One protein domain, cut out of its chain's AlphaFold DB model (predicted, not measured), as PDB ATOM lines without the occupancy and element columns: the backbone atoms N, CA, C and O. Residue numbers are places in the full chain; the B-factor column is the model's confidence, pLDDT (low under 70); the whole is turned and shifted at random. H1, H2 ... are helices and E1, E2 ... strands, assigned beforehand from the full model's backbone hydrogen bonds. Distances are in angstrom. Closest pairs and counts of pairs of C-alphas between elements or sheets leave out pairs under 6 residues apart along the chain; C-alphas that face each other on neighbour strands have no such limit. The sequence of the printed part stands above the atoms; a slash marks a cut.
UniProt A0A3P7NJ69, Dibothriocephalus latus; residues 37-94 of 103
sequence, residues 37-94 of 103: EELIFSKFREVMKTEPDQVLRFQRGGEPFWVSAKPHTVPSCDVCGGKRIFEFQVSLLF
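What this domain is: This is residues 37 to 94 of the 103 residues of a protein of Dibothriocephalus latus (UniProt A0A3P7NJ69). With little regular structure, the domain is an open L: helix H1 is one limb, the two-stranded hairpin E1 and E2 the other, and a long loop, residues 61 to 85, folds back towards H1 before running out to a tip, residues 77 to 82, that sticks out. The printed part has 58 residues, with one named helix and two named strands in the order H1, E1, E2; the sheet E1 - E2 is antiparallel. The class is mixed, with 22 residues in named elements; the whole is loose, radius of gyration of the C-alphas 13.2 A, spanning 37 by 24 by 17 A.

How they stand to each other: H1, residues 37 to 48, has every O i to N i+4 pair within hydrogen-bond range. E1, residues 56 to 60, and E2, residues 86 to 90, form an antiparallel hairpin at 174 degrees, with N 57 and O 89 within hydrogen-bond range at 3.2 A. H1 and E2 are apart.

Where its parts are: H1 is 16.3 A long from C-alpha 37 at (231.589, 264.843, 273.399). E1 is 13.0 A long; E2, 13.1 A, ends at C-alpha 90, (231.103, 246.826, 281.137).

The domain as a whole: The C-alphas farthest apart, of Glu 38 and Cys 80, are 37.7 A apart. The printed part has no cut. The link from E1 to E2 is long. Residues 87 to 88 and 90 to 94 have pLDDT under 70.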
ATOM      1  N   GLU A  37     232.208 265.948 272.688       81.81
ATOM      2  CA  GLU A  37     231.589 264.843 273.399       81.81
ATOM      3  C   GLU A  37     230.738 263.986 272.452       81.81
ATOM      4  O   GLU A  37     230.880 262.764 272.454       81.81
ATOM      5  N   GLU A  38     229.934 264.599 271.577       83.06
ATOM      6  CA  GLU A  38     229.151 263.880 270.561       83.06
ATOM      7  C   GLU A  38     230.031 263.151 269.550       83.06
ATOM      8  O   GLU A  38     229.740 262.005 269.208       83.06
ATOM      9  N   LEU A  39     231.137 263.760 269.112       86.81
ATOM     10  CA  LEU A  39     232.093 263.113 268.209       86.81
ATOM     11  C   LEU A  39     232.751 261.887 268.854       86.81
ATOM     12  O   LEU A  39     232.900 260.845 268.211       86.81
ATOM     13  N   ILE A  40     233.142 261.994 270.126       85.38
ATOM     14  CA  ILE A  40     233.727 260.882 270.888       85.38
ATOM     15  C   ILE A  40     232.692 259.783 271.089       85.38
ATOM     16  O   ILE A  40     232.980 258.614 270.839       85.38
ATOM     17  N   PHE A  41     231.468 260.153 271.458       83.38
ATOM     18  CA  PHE A  41     230.382 259.203 271.631       83.38
ATOM     19  C   PHE A  41     229.986 258.533 270.308       83.38
ATOM     20  O   PHE A  41     229.694 257.341 270.279       83.38
ATOM     21  N   SER A  42     230.038 259.254 269.187       85.06
ATOM     22  CA  SER A  42     229.792 258.690 267.860       85.06
ATOM     23  C   SER A  42     230.846 257.649 267.488       85.06
ATOM     24  O   SER A  42     230.494 256.526 267.134       85.06
ATOM     25  N   LYS A  43     232.135 257.961 267.682       85.88
ATOM     26  CA  LYS A  43     233.228 256.991 267.507       85.88
ATOM     27  C   LYS A  43     233.069 255.782 268.423       85.88
ATOM     28  O   LYS A  43     233.264 254.657 267.977       85.88
ATOM     29  N   PHE A  44     232.680 256.008 269.678       84.38
ATOM     30  CA  PHE A  44     232.376 254.936 270.620       84.38
ATOM     31  C   PHE A  44     231.291 254.001 270.079       84.38
ATOM     32  O   PHE A  44     231.494 252.790 270.042       84.38
ATOM     33  N   ARG A  45     230.179 254.554 269.581       83.00
ATOM     34  CA  ARG A  45     229.102 253.762 268.975       83.00
ATOM     35  C   ARG A  45     229.568 252.974 267.757       83.00
ATOM     36  O   ARG A  45     229.197 251.814 267.644       83.00
ATOM     37  N   GLU A  46     230.366 253.563 266.867       87.00
ATOM     38  CA  GLU A  46     230.883 252.841 265.695       87.00
ATOM     39  C   GLU A  46     231.747 251.640 266.089       87.00
ATOM     40  O   GLU A  46     231.606 250.570 265.506       87.00
ATOM     41  N   VAL A  47     232.580 251.776 267.125       83.00
ATOM     42  CA  VAL A  47     233.358 250.646 267.654       83.00
ATOM     43  C   VAL A  47     232.444 249.605 268.307       83.00
ATOM     44  O   VAL A  47     232.639 248.417 268.097       83.00
ATOM     45  N   MET A  48     231.414 250.010 269.053       80.50
ATOM     46  CA  MET A  48     230.482 249.052 269.670       80.50
ATOM     47  C   MET A  48     229.609 248.313 268.646       80.50
ATOM     48  O   MET A  48     229.186 247.192 268.902       80.50
ATOM     49  N   LYS A  49     229.358 248.897 267.467       84.31
ATOM     50  CA  LYS A  49     228.608 248.230 266.391       84.31
ATOM     51  C   LYS A  49     229.317 247.003 265.823       84.31
ATOM     52  O   LYS A  49     228.638 246.172 265.228       84.31
ATOM     53  N   THR A  50     230.643 246.889 265.954       85.44
ATOM     54  CA  THR A  50     231.358 245.712 265.437       85.44
ATOM     55  C   THR A  50     231.041 244.455 266.235       85.44
ATOM     56  O   THR A  50     231.096 243.370 265.674       85.44
ATOM     57  N   GLU A  51     230.716 244.607 267.521       82.81
ATOM     58  CA  GLU A  51     230.344 243.508 268.412       82.81
ATOM     59  C   GLU A  51     229.241 243.984 269.381       82.81
ATOM     60  O   GLU A  51     229.517 244.329 270.534       82.81
ATOM     61  N   PRO A  52     227.981 244.066 268.911       79.25
ATOM     62  CA  PRO A  52     226.871 244.600 269.699       79.25
ATOM     63  C   PRO A  52     226.502 243.701 270.887       79.25
ATOM     64  O   PRO A  52     225.981 244.198 271.883       79.25
ATOM     65  N   ASP A  53     226.829 242.407 270.800       77.62
ATOM     66  CA  ASP A  53     226.607 241.409 271.849       77.62
ATOM     67  C   ASP A  53     227.805 241.284 272.816       77.62
ATOM     68  O   ASP A  53     227.830 240.425 273.705       77.62
ATOM     69  N   GLN A  54     228.752 242.230 272.772       78.12
ATOM     70  CA  GLN A  54     229.848 242.304 273.734       78.12
ATOM     71  C   GLN A  54     229.416 242.883 275.091       78.12
ATOM     72  O   GLN A  54     229.384 244.099 275.283       78.12
ATOM     73  N   VAL A  55     229.201 242.020 276.086       75.44
ATOM     74  CA  VAL A  55     228.989 242.426 277.496       75.44
ATOM     75  C   VAL A  55     230.277 242.955 278.135       75.44
ATOM     76  O   VAL A  55     230.247 243.886 278.945       75.44
ATOM     77  N   LEU A  56     231.418 242.374 277.751       77.19
ATOM     78  CA  LEU A  56     232.721 242.653 278.340       77.19
ATOM     79  C   LEU A  56     233.776 242.923 277.266       77.19
ATOM     80  O   LEU A  56     234.066 242.048 276.450       77.19
ATOM     81  N   ARG A  57     234.412 244.099 277.321       77.38
ATOM     82  CA  ARG A  57     235.628 244.384 276.547       77.38
ATOM     83  C   ARG A  57     236.860 244.051 277.381       77.38
ATOM     84  O   ARG A  57     237.037 244.613 278.462       77.38
ATOM     85  N   PHE A  58     237.721 243.173 276.867       78.75
ATOM     86  CA  PHE A  58     238.990 242.819 277.503       78.75
ATOM     87  C   PHE A  58     240.157 243.021 276.536       78.75
ATOM     88  O   PHE A  58     240.233 242.371 275.494       78.75
ATOM     89  N   GLN A  59     241.098 243.895 276.901       77.62
ATOM     90  CA  GLN A  59     242.331 244.098 276.144       77.62
ATOM     91  C   GLN A  59     243.524 244.245 277.093       77.62
ATOM     92  O   GLN A  59     243.616 245.194 277.874       77.62
ATOM     93  N   ARG A  60     244.461 243.293 277.025       81.50
ATOM     94  CA  ARG A  60     245.709 243.319 277.797       81.50
ATOM     95  C   ARG A  60     246.789 244.072 277.022       81.50
ATOM     96  O   ARG A  60     247.077 243.726 275.884       81.50
ATOM     97  N   GLY A  61     247.407 245.063 277.657       80.81
ATOM     98  CA  GLY A  61     248.423 245.924 277.046       80.81
ATOM     99  C   GLY A  61     247.864 246.905 276.011       80.81
ATOM    100  O   GLY A  61     248.641 247.471 275.250       80.81
ATOM    101  N   GLY A  62     246.540 247.064 275.952       78.19
ATOM    102  CA  GLY A  62     245.882 248.062 275.112       78.19
ATOM    103  C   GLY A  62     245.825 249.437 275.772       78.19
ATOM    104  O   GLY A  62     246.184 249.599 276.938       78.19
ATOM    105  N   GLU A  63     245.327 250.407 275.012       76.50
ATOM    106  CA  GLU A  63     245.020 251.750 275.501       76.50
ATOM    107  C   GLU A  63     243.535 251.845 275.879       76.50
ATOM    108  O   GLU A  63     242.705 251.388 275.087       76.50
ATOM    109  N   PRO A  64     243.190 252.456 277.032       76.56
ATOM    110  CA  PRO A  64     241.806 252.614 277.460       76.56
ATOM    111  C   PRO A  64     240.943 253.347 276.428       76.56
ATOM    112  O   PRO A  64     241.272 254.457 275.996       76.56
ATOM    113  N   PHE A  65     239.798 252.765 276.078       79.06
ATOM    114  CA  PHE A  65     238.820 253.410 275.208       79.06
ATOM    115  C   PHE A  65     237.852 254.306 275.998       79.06
ATOM    116  O   PHE A  65     236.927 253.846 276.666       79.06
ATOM    117  N   TRP A  66     238.065 255.622 275.930       78.44
ATOM    118  CA  TRP A  66     237.282 256.598 276.694       78.44
ATOM    119  C   TRP A  66     236.022 257.060 275.960       78.44
ATOM    120  O   TRP A  66     236.068 257.455 274.797       78.44
ATOM    121  N   VAL A  67     234.902 257.109 276.687       79.25
ATOM    122  CA  VAL A  67     233.639 257.718 276.220       79.25
ATOM    123  C   VAL A  67     233.608 259.234 276.479       79.25
ATOM    124  O   VAL A  67     232.731 259.942 275.993       79.25
ATOM    125  N   SER A  68     234.569 259.759 277.242       79.81
ATOM    126  CA  SER A  68     234.645 261.171 277.617       79.81
ATOM    127  C   SER A  68     235.785 261.896 276.895       79.81
ATOM    128  O   SER A  68     236.800 261.310 276.524       79.81
ATOM    129  N   ALA A  69     235.639 263.215 276.743       75.19
ATOM    130  CA  ALA A  69     236.670 264.088 276.176       75.19
ATOM    131  C   ALA A  69     237.909 264.263 277.060       75.19
ATOM    132  O   ALA A  69     238.944 264.728 276.582       75.19
ATOM    133  N   LYS A  70     237.812 263.908 278.343       79.12
ATOM    134  CA  LYS A  70     238.908 264.022 279.303       79.12
ATOM    135  C   LYS A  70     239.333 262.619 279.731       79.12
ATOM    136  O   LYS A  70     238.669 262.046 280.594       79.12
ATOM    137  N   PRO A  71     240.415 262.069 279.151       72.69
ATOM    138  CA  PRO A  71     240.948 260.798 279.612       72.69
ATOM    139  C   PRO A  71     241.357 260.923 281.083       72.69
ATOM    140  O   PRO A  71     241.966 261.915 281.492       72.69
ATOM    141  N   HIS A  72     240.998 259.924 281.884       78.75
ATOM    142  CA  HIS A  72     241.398 259.870 283.283       78.75
ATOM    143  C   HIS A  72     242.802 259.277 283.394       78.75
ATOM    144  O   HIS A  72     243.125 258.286 282.737       78.75
ATOM    145  N   THR A  73     243.636 259.853 284.258       82.56
ATOM    146  CA  THR A  73     244.931 259.255 284.592       82.56
ATOM    147  C   THR A  73     244.691 257.979 285.388       82.56
ATOM    148  O   THR A  73     244.127 258.026 286.479       82.56
ATOM    149  N   VAL A  74     245.130 256.843 284.854       83.69
ATOM    150  CA  VAL A  74     245.045 255.558 285.553       83.69
ATOM    151  C   VAL A  74     246.234 255.453 286.516       83.69
ATOM    152  O   VAL A  74     247.377 255.453 286.051       83.69
ATOM    153  N   PRO A  75     246.018 255.374 287.845       87.94
ATOM    154  CA  PRO A  75     247.128 255.246 288.781       87.94
ATOM    155  C   PRO A  75     247.814 253.878 288.643       87.94
ATOM    156  O   PRO A  75     247.248 252.927 288.091       87.94
ATOM    157  N   SER A  76     249.018 253.740 289.192       90.56
ATOM    158  CA  SER A  76     249.662 252.431 289.379       90.56
ATOM    159  C   SER A  76     249.036 251.658 290.545       90.56
ATOM    160  O   SER A  76     248.299 252.219 291.352       90.56
ATOM    161  N   CYS A  77     249.301 250.353 290.621       89.06
ATOM    162  CA  CYS A  77     248.894 249.518 291.749       89.06
ATOM    163  C   CYS A  77     249.525 250.018 293.055       89.06
ATOM    164  O   CYS A  77     250.744 250.143 293.132       89.06
ATOM    165  N   ASP A  78     248.715 250.220 294.093       94.00
ATOM    166  CA  ASP A  78     249.180 250.757 295.378       94.00
ATOM    167  C   ASP A  78     250.011 249.745 296.189       94.00
ATOM    168  O   ASP A  78     250.760 250.126 297.081       94.00
ATOM    169  N   VAL A  79     249.912 248.451 295.861       95.19
ATOM    170  CA  VAL A  79     250.637 247.370 296.551       95.19
ATOM    171  C   VAL A  79     251.978 247.065 295.881       95.19
ATOM    172  O   VAL A  79     252.989 246.924 296.561       95.19
ATOM    173  N   CYS A  80     252.001 246.941 294.549       94.44
ATOM    174  CA  CYS A  80     253.199 246.518 293.811       94.44
ATOM    175  C   CYS A  80     253.825 247.608 292.929       94.44
ATOM    176  O   CYS A  80     254.848 247.358 292.298       94.44
ATOM    177  N   GLY A  81     253.209 248.789 292.812       92.88
ATOM    178  CA  GLY A  81     253.680 249.887 291.957       92.88
ATOM    179  C   GLY A  81     253.537 249.645 290.448       92.88
ATOM    180  O   GLY A  81     253.850 250.526 289.646       92.88
ATOM    181  N   GLY A  82     253.055 248.469 290.038       89.44
ATOM    182  CA  GLY A  82     252.902 248.099 288.634       89.44
ATOM    183  C   GLY A  82     251.886 248.971 287.896       89.44
ATOM    184  O   GLY A  82     250.850 249.348 288.450       89.44
ATOM    185  N   LYS A  83     252.161 249.266 286.619       88.44
ATOM    186  CA  LYS A  83     251.206 249.953 285.739       88.44
ATOM    187  C   LYS A  83     249.972 249.075 285.519       88.44
ATOM    188  O   LYS A  83     250.096 247.877 285.258       88.44
ATOM    189  N   ARG A  84     248.782 249.674 285.576       83.62
ATOM    190  CA  ARG A  84     247.536 249.007 285.179       83.62
ATOM    191  C   ARG A  84     247.496 248.955 283.649       83.62
ATOM    192  O   ARG A  84     247.365 249.984 283.002       83.62
ATOM    193  N   ILE A  85     247.684 247.759 283.089       80.56
ATOM    194  CA  ILE A  85     247.745 247.505 281.634       80.56
ATOM    195  C   ILE A  85     246.496 246.793 281.101       80.56
ATOM    196  O   ILE A  85     246.522 246.236 280.007       80.56
ATOM    197  N   PHE A  86     245.443 246.698 281.907       70.19
ATOM    198  CA  PHE A  86     244.196 246.048 281.526       70.19
ATOM    199  C   PHE A  86     243.093 247.094 281.451       70.19
ATOM    200  O   PHE A  86     242.943 247.917 282.353       70.19
ATOM    201  N   GLU A  87     242.321 247.038 280.374       68.75
ATOM    202  CA  GLU A  87     241.052 247.740 280.268       68.75
ATOM    203  C   GLU A  87     239.927 246.771 280.635       68.75
ATOM    204  O   GLU A  87     239.885 245.643 280.137       68.75
ATOM    205  N   PHE A  88     239.035 247.214 281.522       68.69
ATOM    206  CA  PHE A  88     237.807 246.512 281.874       68.69
ATOM    207  C   PHE A  88     236.643 247.480 281.683       68.69
ATOM    208  O   PHE A  88     236.493 248.432 282.451       68.69
ATOM    209  N   GLN A  89     235.842 247.249 280.644       70.94
ATOM    210  CA  GLN A  89     234.650 248.040 280.358       70.94
ATOM    211  C   GLN A  89     233.423 247.128 280.331       70.94
ATOM    212  O   GLN A  89     233.391 246.145 279.588       70.94
ATOM    213  N   VAL A  90     232.418 247.476 281.140       69.38
ATOM    214  CA  VAL A  90     231.103 246.826 281.137       69.38
ATOM    215  C   VAL A  90     230.195 247.598 280.190       69.38
ATOM    216  O   VAL A  90     229.890 248.770 280.423       69.38
ATOM    217  N   SER A  91     229.775 246.952 279.110       67.81
ATOM    218  CA  SER A  91     228.873 247.546 278.128       67.81
ATOM    219  C   SER A  91     227.428 247.343 278.588       67.81
ATOM    220  O   SER A  91     226.875 246.263 278.435       67.81
ATOM    221  N   LEU A  92     226.781 248.374 279.143       60.25
ATOM    222  CA  LEU A  92     225.356 248.326 279.529       60.25
ATOM    223  C   LEU A  92     224.391 248.604 278.359       60.25
ATOM    224  O   LEU A  92     223.206 248.826 278.578       60.25
ATOM    225  N   LEU A  93     224.867 248.580 277.109       53.12
ATOM    226  CA  LEU A  93     224.008 248.708 275.922       53.12
ATOM    227  C   LEU A  93     223.202 247.435 275.612       53.12
ATOM    228  O   LEU A  93     222.513 247.375 274.596       53.12
ATOM    229  N   PHE A  94     223.215 246.451 276.510       49.16
ATOM    230  CA  PHE A  94     222.173 245.440 276.537       49.16
ATOM    231  C   PHE A  94     220.906 246.075 277.068       49.16
ATOM    232  O   PHE A  94     220.876 246.642 278.160       49.16
TER     233      PHE A  94